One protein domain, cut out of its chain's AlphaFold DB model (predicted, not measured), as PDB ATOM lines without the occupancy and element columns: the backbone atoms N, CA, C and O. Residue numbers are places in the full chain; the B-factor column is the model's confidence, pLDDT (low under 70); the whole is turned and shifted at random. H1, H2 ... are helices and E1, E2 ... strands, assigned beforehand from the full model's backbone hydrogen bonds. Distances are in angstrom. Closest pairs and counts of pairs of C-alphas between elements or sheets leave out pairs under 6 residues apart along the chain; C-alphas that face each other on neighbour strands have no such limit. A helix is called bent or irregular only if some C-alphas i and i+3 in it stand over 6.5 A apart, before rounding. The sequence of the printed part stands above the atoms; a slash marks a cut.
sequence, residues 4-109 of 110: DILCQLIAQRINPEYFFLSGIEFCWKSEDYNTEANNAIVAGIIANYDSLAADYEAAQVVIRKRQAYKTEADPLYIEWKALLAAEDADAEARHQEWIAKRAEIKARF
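Overview. This is residues 4 to 109 of the 110 residues of an uncharacterized protein of Deltaproteobacteria bacterium HGW-Deltaproteobacteria-6 (UniProt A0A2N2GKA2). A long helical hairpin with a small head at one end: the bent helix H3 makes the long axis, and H4 folds back beside its arm H3b and the later part of its arm H3a. The head, at the beginning of H3a, holds H1, the strand hairpin E1 and E2, and H2. The printed part has 106 residues, in the order H1, E1, E2, H2, H3, H4; the two strands form one antiparallel sheet, and the class is mostly helix. It is an extended rod, with a radius of gyration of the C-alphas of 22.4 A and spans of 68 by 24 by 21 A.

Along the chain. H1, residues 4 to 11, begins at C-alpha 4 (-34.596, 36.728, -104.009). E1 is residues 19 to 22 and E2 residues 25 to 28. H2, residues 36 to 47, is 16.0 A long. H3, residues 49 to 85, was assigned as one helix by its hydrogen bonds but is bent, with C-alphas 72 and 75 6.5 A apart. Its arms are H3a, residues 49 to 72, 33.4 A, and H3b, residues 75 to 85, 15.4 A. H4, residues 91 to 108, is 25.9 A long and ends at C-alpha 108 (-22.734, 52.243, -115.604).

Arrangement. H1 touches residues 49 to 56 of H3a about perpendicular, at 80 degrees, closest at the C-alphas of Ile 5 and Ala 53, 6.4 A. H1 and H2 only just touch, with 3 pairs of C-alphas within 8 A, closest at Ile 10 and Val 42, 6.7 A. The hairpin E1 and E2 has N 20 and O 27 within hydrogen-bond range at 2.9 A. H3a and H3b stand at a shallow tilt of 34 degrees, only just short of steep. H3b and H4 form a helical hairpin, opposite ways at a shallow tilt of 22 degrees, closest at the C-alphas of Leu 83 and Ala 91, 4.9 A. H4 also touches H3a, closest at the C-alphas of Ala 68 and Ile 105, 6.7 A. In H1, H2, H3a, H3b and H4 every O i to N i+4 pair is within hydrogen-bond range.

Size, cuts and confidence. The two C-alphas farthest apart, of Glu 31 and Ala 89, are 68.7 A apart. The printed part has no cut, no link is long, and no printed residue is under pLDDT 70.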
ATOM      1  N   ASP A   4     -33.817  35.518-103.797       94.94
ATOM      2  CA  ASP A   4     -34.596  36.728-104.009       94.94
ATOM      3  C   ASP A   4     -35.116  36.760-105.443       94.94
ATOM      4  O   ASP A   4     -36.302  37.010-105.653       94.94
ATOM      5  N   ILE A   5     -34.284  36.391-106.422       96.50
ATOM      6  CA  ILE A   5     -34.724  36.253-107.817       96.50
ATOM      7  C   ILE A   5     -35.806  35.178-107.931       96.50
ATOM      8  O   ILE A   5     -36.851  35.428-108.531       96.50
ATOM      9  N   LEU A   6     -35.616  34.008-107.309       96.56
ATOM     10  CA  LEU A   6     -36.630  32.951-107.300       96.56
ATOM     11  C   LEU A   6     -37.956  33.451-106.708       96.56
ATOM     12  O   LEU A   6     -39.013  33.252-107.304       96.56
ATOM     13  N   CYS A   7     -37.901  34.145-105.568       96.75
ATOM     14  CA  CYS A   7     -39.076  34.725-104.923       96.75
ATOM     15  C   CYS A   7     -39.811  35.689-105.862       96.75
ATOM     16  O   CYS A   7     -41.028  35.600-106.013       96.75
ATOM     17  N   GLN A   8     -39.074  36.568-106.544       97.12
ATOM     18  CA  GLN A   8     -39.634  37.547-107.475       97.12
ATOM     19  C   GLN A   8     -40.254  36.882-108.709       97.12
ATOM     20  O   GLN A   8     -41.355  37.246-109.121       97.12
ATOM     21  N   LEU A   9     -39.596  35.870-109.278       97.38
ATOM     22  CA  LEU A   9     -40.113  35.117-110.424       97.38
ATOM     23  C   LEU A   9     -41.423  34.389-110.103       97.38
ATOM     24  O   LEU A   9     -42.333  34.355-110.940       97.38
ATOM     25  N   ILE A  10     -41.535  33.840-108.893       97.06
ATOM     26  CA  ILE A  10     -42.758  33.200-108.405       97.06
ATOM     27  C   ILE A  10     -43.832  34.255-108.119       97.06
ATOM     28  O   ILE A  10     -44.959  34.106-108.587       97.06
ATOM     29  N   ALA A  11     -43.482  35.354-107.447       97.00
ATOM     30  CA  ALA A  11     -44.389  36.455-107.114       97.00
ATOM     31  C   ALA A  11     -45.042  37.121-108.340       97.00
ATOM     32  O   ALA A  11     -46.131  37.678-108.240       97.00
ATOM     33  N   GLN A  12     -44.408  37.050-109.515       96.31
ATOM     34  CA  GLN A  12     -44.993  37.523-110.777       96.31
ATOM     35  C   GLN A  12     -46.193  36.690-111.256       96.31
ATOM     36  O   GLN A  12     -46.943  37.148-112.115       96.31
ATOM     37  N   ARG A  13     -46.340  35.451-110.772       96.62
ATOM     38  CA  ARG A  13     -47.308  34.463-111.284       96.62
ATOM     39  C   ARG A  13     -48.222  33.906-110.197       96.62
ATOM     40  O   ARG A  13     -49.338  33.494-110.490       96.62
ATOM     41  N   ILE A  14     -47.752  33.898-108.955       96.75
ATOM     42  CA  ILE A  14     -48.458  33.410-107.774       96.75
ATOM     43  C   ILE A  14     -48.500  34.542-106.750       96.75
ATOM     44  O   ILE A  14     -47.508  35.239-106.546       96.75
ATOM     45  N   ASN A  15     -49.643  34.707-106.083       95.50
ATOM     46  CA  ASN A  15     -49.795  35.695-105.021       95.50
ATOM     47  C   ASN A  15     -48.735  35.460-103.913       95.50
ATOM     48  O   ASN A  15     -48.711  34.367-103.341       95.50
ATOM     49  N   PRO A  16     -47.891  36.456-103.572       95.44
ATOM     50  CA  PRO A  16     -46.882  36.348-102.506       95.44
ATOM     51  C   PRO A  16     -47.443  35.962-101.132       95.44
ATOM     52  O   PRO A  16     -46.739  35.401-100.292       95.44
ATOM     53  N   GLU A  17     -48.732  36.205-100.894       95.88
ATOM     54  CA  GLU A  17     -49.391  35.793 -99.657       95.88
ATOM     55  C   GLU A  17     -49.675  34.291 -99.577       95.88
ATOM     56  O   GLU A  17     -50.042  33.804 -98.512       95.88
ATOM     57  N   TYR A  18     -49.482  33.538-100.662       96.62
ATOM     58  CA  TYR A  18     -49.776  32.102-100.706       96.62
ATOM     59  C   TYR A  18     -48.564  31.228-100.397       96.62
ATOM     60  O   TYR A  18     -48.730  30.046-100.095       96.62
ATOM     61  N   PHE A  19     -47.351  31.782-100.438       96.88
ATOM     62  CA  PHE A  19     -46.124  31.012-100.281       96.88
ATOM     63  C   PHE A  19     -45.068  31.734 -99.446       96.88
ATOM     64  O   PHE A  19     -45.186  32.915 -99.117       96.88
ATOM     65  N   PHE A  20     -44.023  30.999 -99.092       95.88
ATOM     66  CA  PHE A  20     -42.769  31.540 -98.586       95.88
ATOM     67  C   PHE A  20     -41.603  30.667 -99.057       95.88
ATOM     68  O   PHE A  20     -41.797  29.532 -99.493       95.88
ATOM     69  N   LEU A  21     -40.387  31.210 -98.973       95.75
ATOM     70  CA  LEU A  21     -39.161  30.470 -99.262       95.75
ATOM     71  C   LEU A  21     -38.349  30.240 -97.983       95.75
ATOM     72  O   LEU A  21     -37.902  31.201 -97.339       95.75
ATOM     73  N   SER A  22     -38.107  28.970 -97.660       92.94
ATOM     74  CA  SER A  22     -37.151  28.541 -96.638       92.94
ATOM     75  C   SER A  22     -35.802  28.275 -97.308       92.94
ATOM     76  O   SER A  22     -35.572  27.234 -97.916       92.94
ATOM     77  N   GLY A  23     -34.910  29.268 -97.297       91.06
ATOM     78  CA  GLY A  23     -33.738  29.238 -98.179       91.06
ATOM     79  C   GLY A  23     -34.181  29.263 -99.645       91.06
ATOM     80  O   GLY A  23     -34.803  30.237-100.057       91.06
ATOM     81  N   ILE A  24     -33.884  28.205-100.401       89.88
ATOM     82  CA  ILE A  24     -34.353  28.009-101.788       89.88
ATOM     83  C   ILE A  24     -35.551  27.052-101.889       89.88
ATOM     84  O   ILE A  24     -36.070  26.834-102.981       89.88
ATOM     85  N   GLU A  25     -35.983  26.469-100.770       92.94
ATOM     86  CA  GLU A  25     -37.121  25.556-100.747       92.94
ATOM     87  C   GLU A  25     -38.425  26.346-100.764       92.94
ATOM     88  O   GLU A  25     -38.626  27.276 -99.977       92.94
ATOM     89  N   PHE A  26     -39.312  25.964-101.677       94.88
ATOM     90  CA  PHE A  26     -40.624  26.565-101.827       94.88
ATOM     91  C   PHE A  26     -41.646  25.881-100.918       94.88
ATOM     92  O   PHE A  26     -41.756  24.655-100.912       94.88
ATOM     93  N   CYS A  27     -42.423  26.675-100.179       95.44
ATOM     94  CA  CYS A  27     -43.464  26.176 -99.287       95.44
ATOM     95  C   CYS A  27     -44.774  26.944 -99.479       95.44
ATOM     96  O   CYS A  27     -44.795  28.179 -99.477       95.44
ATOM     97  N   TRP A  28     -45.883  26.210 -99.569       97.00
ATOM     98  CA  TRP A  28     -47.225  26.782 -99.497       97.00
ATOM     99  C   TRP A  28     -47.555  27.187 -98.056       97.00
ATOM    100  O   TRP A  28     -47.245  26.466 -97.110       97.00
ATOM    101  N   LYS A  29     -48.205  28.342 -97.876       95.94
ATOM    102  CA  LYS A  29     -48.705  28.799 -96.564       95.94
ATOM    103  C   LYS A  29     -49.995  28.080 -96.143       95.94
ATOM    104  O   LYS A  29     -50.302  28.045 -94.957       95.94
ATOM    105  N   SER A  30     -50.742  27.537 -97.104       96.06
ATOM    106  CA  SER A  30     -51.944  26.719 -96.898       96.06
ATOM    107  C   SER A  30     -52.039  25.661 -97.996       96.06
ATOM    108  O   SER A  30     -51.666  25.928 -99.141       96.06
ATOM    109  N   GLU A  31     -52.599  24.497 -97.665       94.06
ATOM    110  CA  GLU A  31     -52.893  23.435 -98.636       94.06
ATOM    111  C   GLU A  31     -53.903  23.874 -99.704       94.06
ATOM    112  O   GLU A  31     -53.853  23.392-100.831       94.06
ATOM    113  N   ASP A  32     -54.755  24.863 -99.416       95.62
ATOM    114  CA  ASP A  32     -55.705  25.403-100.402       95.62
ATOM    115  C   ASP A  32     -55.002  26.029-101.621       95.62
ATOM    116  O   ASP A  32     -55.571  26.120-102.709       95.62
ATOM    117  N   TYR A  33     -53.751  26.469-101.451       94.81
ATOM    118  CA  TYR A  33     -52.932  27.030-102.525       94.81
ATOM    119  C   TYR A  33     -52.076  25.972-103.227       94.81
ATOM    120  O   TYR A  33     -51.589  26.228-104.332       94.81
ATOM    121  N   ASN A  34     -51.942  24.783-102.634       94.75
ATOM    122  CA  ASN A  34     -51.191  23.641-103.147       94.75
ATOM    123  C   ASN A  34     -51.970  22.893-104.243       94.75
ATOM    124  O   ASN A  34     -52.245  21.697-104.168       94.75
ATOM    125  N   THR A  35     -52.374  23.627-105.276       96.06
ATOM    126  CA  THR A  35     -53.120  23.075-106.409       96.06
ATOM    127  C   THR A  35     -52.173  22.558-107.486       96.06
ATOM    128  O   THR A  35     -51.049  23.040-107.632       96.06
ATOM    129  N   GLU A  36     -52.636  21.610-108.303       96.69
ATOM    130  CA  GLU A  36     -51.870  21.098-109.448       96.69
ATOM    131  C   GLU A  36     -51.419  22.226-110.390       96.69
ATOM    132  O   GLU A  36     -50.257  22.275-110.791       96.69
ATOM    133  N   ALA A  37     -52.306  23.188-110.667       96.00
ATOM    134  CA  ALA A  37     -51.999  24.342-111.508       96.00
ATOM    135  C   ALA A  37     -50.870  25.202-110.919       96.00
ATOM    136  O   ALA A  37     -49.918  25.555-111.617       96.00
ATOM    137  N   ASN A  38     -50.941  25.506-109.624       96.25
ATOM    138  CA  ASN A  38     -49.920  26.293-108.947       96.25
ATOM    139  C   ASN A  38     -48.580  25.549-108.853       96.25
ATOM    140  O   ASN A  38     -47.527  26.140-109.094       96.25
ATOM    141  N   ASN A  39     -48.604  24.247-108.571       96.50
ATOM    142  CA  ASN A  39     -47.402  23.415-108.556       96.50
ATOM    143  C   ASN A  39     -46.740  23.339-109.937       96.50
ATOM    144  O   ASN A  39     -45.517  23.426-110.026       96.50
ATOM    145  N   ALA A  40     -47.526  23.250-111.015       97.75
ATOM    146  CA  ALA A  40     -47.003  23.285-112.378       97.75
ATOM    147  C   ALA A  40     -46.303  24.619-112.694       97.75
ATOM    148  O   ALA A  40     -45.249  24.619-113.332       97.75
ATOM    149  N   ILE A  41     -46.832  25.747-112.203       97.31
ATOM    150  CA  ILE A  41     -46.180  27.062-112.329       97.31
ATOM    151  C   ILE A  41     -44.827  27.063-111.610       97.31
ATOM    152  O   ILE A  41     -43.819  27.426-112.215       97.31
ATOM    153  N   VAL A  42     -44.785  26.645-110.340       96.81
ATOM    154  CA  VAL A  42     -43.543  26.625-109.545       96.81
ATOM    155  C   VAL A  42     -42.504  25.698-110.178       96.81
ATOM    156  O   VAL A  42     -41.358  26.104-110.372       96.81
ATOM    157  N   ALA A  43     -42.904  24.486-110.569       97.06
ATOM    158  CA  ALA A  43     -42.027  23.535-111.246       97.06
ATOM    159  C   ALA A  43     -41.492  24.099-112.569       97.06
ATOM    160  O   ALA A  43     -40.302  23.977-112.853       97.06
ATOM    161  N   GLY A  44     -42.342  24.773-113.350       98.00
ATOM    162  CA  GLY A  44     -41.944  25.439-114.588       98.00
ATOM    163  C   GLY A  44     -40.921  26.556-114.366       98.00
ATOM    164  O   GLY A  44     -39.982  26.680-115.150       98.00
ATOM    165  N   ILE A  45     -41.055  27.336-113.290       97.44
ATOM    166  CA  ILE A  45     -40.076  28.370-112.921       97.44
ATOM    167  C   ILE A  45     -38.744  27.732-112.526       97.44
ATOM    168  O   ILE A  45     -37.708  28.155-113.025       97.44
ATOM    169  N   ILE A  46     -38.764  26.709-111.667       96.50
ATOM    170  CA  ILE A  46     -37.549  26.019-111.205       96.50
ATOM    171  C   ILE A  46     -36.809  25.375-112.382       96.50
ATOM    172  O   ILE A  46     -35.594  25.517-112.494       96.50
ATOM    173  N   ALA A  47     -37.538  24.713-113.285       97.75
ATOM    174  CA  ALA A  47     -36.963  24.055-114.455       97.75
ATOM    175  C   ALA A  47     -36.323  25.040-115.448       97.75
ATOM    176  O   ALA A  47     -35.347  24.694-116.105       97.75
ATOM    177  N   ASN A  48     -36.854  26.262-115.547       97.88
ATOM    178  CA  ASN A  48     -36.365  27.301-116.459       97.88
ATOM    179  C   ASN A  48     -35.640  28.437-115.723       97.88
ATOM    180  O   ASN A  48     -35.525  29.541-116.262       97.88
ATOM    181  N   TYR A  49     -35.181  28.188-114.492       97.25
ATOM    182  CA  TYR A  49     -34.725  29.243-113.591       97.25
ATOM    183  C   TYR A  49     -33.628  30.103-114.216       97.25
ATOM    184  O   TYR A  49     -33.743  31.320-114.185       97.25
ATOM    185  N   ASP A  50     -32.600  29.497-114.814       97.69
ATOM    186  CA  ASP A  50     -31.441  30.249-115.309       97.69
ATOM    187  C   ASP A  50     -31.824  31.232-116.427       97.69
ATOM    188  O   ASP A  50     -31.383  32.381-116.422       97.69
ATOM    189  N   SER A  51     -32.709  30.820-117.343       97.88
ATOM    190  CA  SER A  51     -33.220  31.701-118.401       97.88
ATOM    191  C   SER A  51     -34.079  32.822-117.822       97.88
ATOM    192  O   SER A  51     -33.890  33.988-118.158       97.88
ATOM    193  N   LEU A  52     -35.007  32.482-116.924       97.81
ATOM    194  CA  LEU A  52     -35.905  33.459-116.309       97.81
ATOM    195  C   LEU A  52     -35.150  34.454-115.420       97.81
ATOM    196  O   LEU A  52     -35.517  35.626-115.361       97.81
ATOM    197  N   ALA A  53     -34.103  34.001-114.733       97.19
ATOM    198  CA  ALA A  53     -33.237  34.835-113.915       97.19
ATOM    199  C   ALA A  53     -32.452  35.825-114.781       97.19
ATOM    200  O   ALA A  53     -32.450  37.013-114.467       97.19
ATOM    201  N   ALA A  54     -31.873  35.375-115.898       96.88
ATOM    202  CA  ALA A  54     -31.180  36.256-116.837       96.88
ATOM    203  C   ALA A  54     -32.117  37.335-117.413       96.88
ATOM    204  O   ALA A  54     -31.776  38.520-117.415       96.88
ATOM    205  N   ASP A  55     -33.328  36.948-117.827       96.94
ATOM    206  CA  ASP A  55     -34.342  37.886-118.323       96.94
ATOM    207  C   ASP A  55     -34.768  38.889-117.240       96.94
ATOM    208  O   ASP A  55     -34.921  40.089-117.498       96.94
ATOM    209  N   TYR A  56     -34.939  38.414-116.002       96.38
ATOM    210  CA  TYR A  56     -35.272  39.258-114.860       96.38
ATOM    211  C   TYR A  56     -34.168  40.278-114.572       96.38
ATOM    212  O   TYR A  56     -34.458  41.466-114.424       96.38
ATOM    213  N   GLU A  57     -32.909  39.850-114.521       95.50
ATOM    214  CA  GLU A  57     -31.767  40.732-114.274       95.50
ATOM    215  C   GLU A  57     -31.612  41.782-115.375       95.50
ATOM    216  O   GLU A  57     -31.455  42.969-115.070       95.50
ATOM    217  N   ALA A  58     -31.756  41.388-116.644       94.81
ATOM    218  CA  ALA A  58     -31.747  42.319-117.768       94.81
ATOM    219  C   ALA A  58     -32.854  43.381-117.631       94.81
ATOM    220  O   ALA A  58     -32.607  44.579-117.811       94.81
ATOM    221  N   ALA A  59     -34.062  42.979-117.227       95.00
ATOM    222  CA  ALA A  59     -35.147  43.919-116.951       95.00
ATOM    223  C   ALA A  59     -34.827  44.849-115.764       95.00
ATOM    224  O   ALA A  59     -35.091  46.055-115.833       95.00
ATOM    225  N   GLN A  60     -34.213  44.332-114.692       94.31
ATOM    226  CA  GLN A  60     -33.796  45.146-113.545       94.31
ATOM    227  C   GLN A  60     -32.739  46.188-113.924       94.31
ATOM    228  O   GLN A  60     -32.804  47.318-113.437       94.31
ATOM    229  N   VAL A  61     -31.800  45.861-114.816       94.69
ATOM    230  CA  VAL A  61     -30.814  46.823-115.341       94.69
ATOM    231  C   VAL A  61     -31.512  47.998-116.025       94.69
ATOM    232  O   VAL A  61     -31.200  49.153-115.731       94.69
ATOM    233  N   VAL A  62     -32.517  47.734-116.867       95.06
ATOM    234  CA  VAL A  62     -33.295  48.788-117.544       95.06
ATOM    235  C   VAL A  62     -34.026  49.681-116.536       95.06
ATOM    236  O   VAL A  62     -33.997  50.910-116.659       95.06
ATOM    237  N   ILE A  63     -34.645  49.087-115.511       95.38
ATOM    238  CA  ILE A  63     -35.347  49.825-114.450       95.38
ATOM    239  C   ILE A  63     -34.370  50.715-113.673       95.38
ATOM    240  O   ILE A  63     -34.625  51.910-113.505       95.38
ATOM    241  N   ARG A  64     -33.230  50.164-113.239       96.31
ATOM    242  CA  ARG A  64     -32.198  50.902-112.495       96.31
ATOM    243  C   ARG A  64     -31.607  52.037-113.327       96.31
ATOM    244  O   ARG A  64     -31.467  53.143-112.812       96.31
ATOM    245  N   LYS A  65     -31.355  51.809-114.619       96.81
ATOM    246  CA  LYS A  65     -30.889  52.841-115.559       96.81
ATOM    247  C   LYS A  65     -31.885  53.993-115.671       96.81
ATOM    248  O   LYS A  65     -31.500  55.156-115.573       96.81
ATOM    249  N   ARG A  66     -33.179  53.689-115.826       96.50
ATOM    250  CA  ARG A  66     -34.237  54.712-115.870       96.50
ATOM    251  C   ARG A  66     -34.329  55.494-114.562       96.50
ATOM    252  O   ARG A  66     -34.486  56.713-114.598       96.50
ATOM    253  N   GLN A  67     -34.222  54.809-113.426       97.69
ATOM    254  CA  GLN A  67     -34.243  55.455-112.120       97.69
ATOM    255  C   GLN A  67     -33.037  56.385-111.941       97.69
ATOM    256  O   GLN A  67     -33.229  57.515-111.507       97.69
ATOM    257  N   ALA A  68     -31.839  55.957-112.348       97.75
ATOM    258  CA  ALA A  68     -30.633  56.780-112.303       97.75
ATOM    259  C   ALA A  68     -30.776  58.053-113.149       97.75
ATOM    260  O   ALA A  68     -30.458  59.136-112.669       97.75
ATOM    261  N   TYR A  69     -31.331  57.969-114.367       97.69
ATOM    262  CA  TYR A  69     -31.637  59.177-115.146       97.69
ATOM    263  C   TYR A  69     -32.577  60.116-114.388       97.69
ATOM    264  O   TYR A  69     -32.263  61.295-114.240       97.69
ATOM    265  N   LYS A  70     -33.666  59.579-113.828       97.94
ATOM    266  CA  LYS A  70     -34.651  60.361-113.074       97.94
ATOM    267  C   LYS A  70     -34.062  61.059-111.846       97.94
ATOM    268  O   LYS A  70     -34.480  62.164-111.516       97.94
ATOM    269  N   THR A  71     -33.140  60.414-111.136       97.88
ATOM    270  CA  THR A  71     -32.592  60.945-109.880       97.88
ATOM    271  C   THR A  71     -31.332  61.779-110.067       97.88
ATOM    272  O   THR A  71     -31.099  62.685-109.278       97.88
ATOM    273  N   GLU A  72     -30.513  61.472-111.073       97.44
ATOM    274  CA  GLU A  72     -29.183  62.069-111.235       97.44
ATOM    275  C   GLU A  72     -29.096  63.032-112.431       97.44
ATOM    276  O   GLU A  72     -28.395  64.034-112.343       97.44
ATOM    277  N   ALA A  73     -29.779  62.756-113.549       97.19
ATOM    278  CA  ALA A  73     -29.660  63.558-114.774       97.19
ATOM    279  C   ALA A  73     -30.830  64.532-114.983       97.19
ATOM    280  O   ALA A  73     -30.608  65.667-115.402       97.19
ATOM    281  N   ASP A  74     -32.064  64.117-114.699       97.88
ATOM    282  CA  ASP A  74     -33.254  64.951-114.903       97.88
ATOM    283  C   ASP A  74     -33.213  66.270-114.103       97.88
ATOM    284  O   ASP A  74     -33.562  67.301-114.683       97.88
ATOM    285  N   PRO A  75     -32.734  66.314-112.838       98.31
ATOM    286  CA  PRO A  75     -32.568  67.581-112.124       98.31
ATOM    287  C   PRO A  75     -31.640  68.559-112.858       98.31
ATOM    288  O   PRO A  75     -31.986  69.725-113.025       98.31
ATOM    289  N   LEU A  76     -30.519  68.070-113.403       97.88
ATOM    290  CA  LEU A  76     -29.569  68.893-114.161       97.88
ATOM    291  C   LEU A  76     -30.188  69.438-115.451       97.88
ATOM    292  O   LEU A  76     -29.933  70.581-115.821       97.88
ATOM    293  N   TYR A  77     -31.028  68.645-116.122       97.94
ATOM    294  CA  TYR A  77     -31.772  69.102-117.296       97.94
ATOM    295  C   TYR A  77     -32.762  70.216-116.941       97.94
ATOM    296  O   TYR A  77     -32.842  71.216-117.653       97.94
ATOM    297  N   ILE A  78     -33.506  70.059-115.844       98.25
ATOM    298  CA  ILE A  78     -34.462  71.067-115.370       98.25
ATOM    299  C   ILE A  78     -33.729  72.370-115.029       98.25
ATOM    300  O   ILE A  78     -34.151  73.438-115.471       98.25
ATOM    301  N   GLU A  79     -32.611  72.282-114.307       97.88
ATOM    302  CA  GLU A  79     -31.786  73.440-113.951       97.88
ATOM    303  C   GLU A  79     -31.187  74.120-115.185       97.88
ATOM    304  O   GLU A  79     -31.294  75.336-115.325       97.88
ATOM    305  N   TRP A  80     -30.650  73.351-116.138       98.25
ATOM    306  CA  TRP A  80     -30.181  73.894-117.413       98.25
ATOM    307  C   TRP A  80     -31.292  74.651-118.150       98.25
ATOM    308  O   TRP A  80     -31.083  75.776-118.600       98.25
ATOM    309  N   LYS A  81     -32.492  74.065-118.258       98.25
ATOM    310  CA  LYS A  81     -33.631  74.705-118.927       98.25
ATOM    311  C   LYS A  81     -34.054  76.006-118.246       98.25
ATOM    312  O   LYS A  81     -34.468  76.923-118.954       98.25
ATOM    313  N   ALA A  82     -33.948  76.085-116.921       98.25
ATOM    314  CA  ALA A  82     -34.225  77.302-116.165       98.25
ATOM    315  C   ALA A  82     -33.164  78.387-116.418       98.25
ATOM    316  O   ALA A  82     -33.529  79.510-116.757       98.25
ATOM    317  N   LEU A  83     -31.874  78.042-116.339       98.12
ATOM    318  CA  LEU A  83     -30.760  78.961-116.617       98.12
ATOM    319  C   LEU A  83     -30.801  79.480-118.057       98.12
ATOM    320  O   LEU A  83     -30.653  80.673-118.298       98.12
ATOM    321  N   LEU A  84     -31.090  78.595-119.015       97.00
ATOM    322  CA  LEU A  84     -31.234  78.957-120.421       97.00
ATOM    323  C   LEU A  84     -32.382  79.951-120.640       97.00
ATOM    324  O   LEU A  84     -32.247  80.876-121.433       97.00
ATOM    325  N   ALA A  85     -33.511  79.772-119.948       97.69
ATOM    326  CA  ALA A  85     -34.645  80.693-120.025       97.69
ATOM    327  C   ALA A  85     -34.359  82.048-119.355       97.69
ATOM    328  O   ALA A  85     -34.966  83.048-119.729       97.69
ATOM    329  N   ALA A  86     -33.451  82.072-118.379       97.69
ATOM    330  CA  ALA A  86     -32.980  83.280-117.714       97.69
ATOM    331  C   ALA A  86     -31.823  83.977-118.457       97.69
ATOM    332  O   ALA A  86     -31.343  84.996-117.970       97.69
ATOM    333  N   GLU A  87     -31.376  83.438-119.603       96.50
ATOM    334  CA  GLU A  87     -30.176  83.889-120.331       96.50
ATOM    335  C   GLU A  87     -28.923  83.941-119.437       96.50
ATOM    336  O   GLU A  87     -28.037  84.781-119.602       96.50
ATOM    337  N   ASP A  88     -28.852  83.024-118.471       97.44
ATOM    338  CA  ASP A  88     -27.765  82.957-117.504       97.44
ATOM    339  C   ASP A  88     -26.486  82.396-118.154       97.44
ATOM    340  O   ASP A  88     -26.528  81.426-118.920       97.44
ATOM    341  N   ALA A  89     -25.333  82.990-117.833       96.06
ATOM    342  CA  ALA A  89     -24.032  82.569-118.351       96.06
ATOM    343  C   ALA A  89     -23.663  81.134-117.931       96.06
ATOM    344  O   ALA A  89     -22.933  80.449-118.654       96.06
ATOM    345  N   ASP A  90     -24.212  80.649-116.815       96.38
ATOM    346  CA  ASP A  90     -23.976  79.299-116.304       96.38
ATOM    347  C   ASP A  90     -24.789  78.223-117.047       96.38
ATOM    348  O   ASP A  90     -24.575  77.023-116.836       96.38
ATOM    349  N   ALA A  91     -25.702  78.610-117.949       96.75
ATOM    350  CA  ALA A  91     -26.530  77.665-118.699       96.75
ATOM    351  C   ALA A  91     -25.686  76.641-119.476       96.75
ATOM    352  O   ALA A  91     -26.002  75.450-119.466       96.75
ATOM    353  N   GLU A  92     -24.593  77.072-120.110       96.62
ATOM    354  CA  GLU A  92     -23.725  76.157-120.860       96.62
ATOM    355  C   GLU A  92     -22.962  75.204-119.930       96.62
ATOM    356  O   GLU A  92     -22.888  74.008-120.206       96.62
ATOM    357  N   ALA A  93     -22.461  75.690-118.789       97.19
ATOM    358  CA  ALA A  93     -21.811  74.832-117.799       97.19
ATOM    359  C   ALA A  93     -22.770  73.735-117.311       97.19
ATOM    360  O   ALA A  93     -22.424  72.550-117.309       97.19
ATOM    361  N   ARG A  94     -24.023  74.100-117.005       97.81
ATOM    362  CA  ARG A  94     -25.033  73.133-116.561       97.81
ATOM    363  C   ARG A  94     -25.435  72.136-117.649       97.81
ATOM    364  O   ARG A  94     -25.681  70.965-117.353       97.81
ATOM    365  N   HIS A  95     -25.477  72.568-118.908       97.94
ATOM    366  CA  HIS A  95     -25.705  71.680-120.048       97.94
ATOM    367  C   HIS A  95     -24.605  70.614-120.168       97.94
ATOM    368  O   HIS A  95     -24.911  69.429-120.333       97.94
ATOM    369  N   GLN A  96     -23.339  71.014-120.022       98.25
ATOM    370  CA  GLN A  96     -22.204  70.087-120.054       98.25
ATOM    371  C   GLN A  96     -22.246  69.088-118.892       98.25
ATOM    372  O   GLN A  96     -22.034  67.894-119.109       98.25
ATOM    373  N   GLU A  97     -22.599  69.531-117.683       98.00
ATOM    374  CA  GLU A  97     -22.798  68.635-116.535       98.00
ATOM    375  C   GLU A  97     -23.891  67.591-116.798       98.00
ATOM    376  O   GLU A  97     -23.704  66.403-116.520       98.00
ATOM    377  N   TRP A  98     -25.020  68.002-117.384       98.31
ATOM    378  CA  TRP A  98     -26.096  67.084-117.756       98.31
ATOM    379  C   TRP A  98     -25.642  66.046-118.793       98.31
ATOM    380  O   TRP A  98     -25.912  64.850-118.628       98.31
ATOM    381  N   ILE A  99     -24.926  66.468-119.841       98.19
ATOM    382  CA  ILE A  99     -24.371  65.555-120.855       98.19
ATOM    383  C   ILE A  99     -23.408  64.559-120.209       98.19
ATOM    384  O   ILE A  99     -23.542  63.348-120.423       98.19
ATOM    385  N   ALA A 100     -22.471  65.049-119.394       98.25
ATOM    386  CA  ALA A 100     -21.494  64.218-118.702       98.25
ATOM    387  C   ALA A 100     -22.185  63.189-117.799       98.25
ATOM    388  O   ALA A 100     -21.881  61.996-117.867       98.25
ATOM    389  N   LYS A 101     -23.193  63.613-117.027       98.25
ATOM    390  CA  LYS A 101     -23.950  62.713-116.153       98.25
ATOM    391  C   LYS A 101     -24.717  61.654-116.942       98.25
ATOM    392  O   LYS A 101     -24.741  60.488-116.551       98.25
ATOM    393  N   ARG A 102     -25.305  62.011-118.088       97.94
ATOM    394  CA  ARG A 102     -25.979  61.031-118.952       97.94
ATOM    395  C   ARG A 102     -25.022  59.985-119.517       97.94
ATOM    396  O   ARG A 102     -25.422  58.823-119.624       97.94
ATOM    397  N   ALA A 103     -23.811  60.393-119.892       97.75
ATOM    398  CA  ALA A 103     -22.771  59.491-120.376       97.75
ATOM    399  C   ALA A 103     -22.293  58.542-119.269       97.75
ATOM    400  O   ALA A 103     -22.189  57.339-119.502       97.75
ATOM    401  N   GLU A 104     -22.106  59.052-118.050       97.88
ATOM    402  CA  GLU A 104     -21.761  58.243-116.878       97.88
ATOM    403  C   GLU A 104     -22.834  57.186-116.577       97.88
ATOM    404  O   GLU A 104     -22.521  56.003-116.450       97.88
ATOM    405  N   ILE A 105     -24.112  57.583-116.523       97.38
ATOM    406  CA  ILE A 105     -25.228  56.649-116.290       97.38
ATOM    407  C   ILE A 105     -25.286  55.605-117.403       97.38
ATOM    408  O   ILE A 105     -25.528  54.432-117.136       97.38
ATOM    409  N   LYS A 106     -25.063  56.011-118.657       95.44
ATOM    410  CA  LYS A 106     -25.054  55.083-119.787       95.44
ATOM    411  C   LYS A 106     -23.976  54.011-119.601       95.44
ATOM    412  O   LYS A 106     -24.324  52.840-119.660       95.44
ATOM    413  N   ALA A 107     -22.742  54.413-119.299       96.25
ATOM    414  CA  ALA A 107     -21.612  53.507-119.096       96.25
ATOM    415  C   ALA A 107     -21.764  52.598-117.862       96.25
ATOM    416  O   ALA A 107     -21.254  51.486-117.854       96.25
ATOM    417  N   ARG A 108     -22.479  53.043-116.819       96.31
ATOM    418  CA  ARG A 108     -22.734  52.243-115.604       96.31
ATOM    419  C   ARG A 108     -23.639  51.025-115.859       96.31
ATOM    420  O   ARG A 108     -23.626  50.088-115.068       96.31
ATOM    421  N   PHE A 109     -24.459  51.064-116.910       92.19
ATOM    422  CA  PHE A 109     -25.482  50.056-117.223       92.19
ATOM    423  C   PHE A 109     -25.340  49.497-118.654       92.19
ATOM    424  O   PHE A 109     -26.345  49.090-119.243       92.19
TER     425      PHE A 109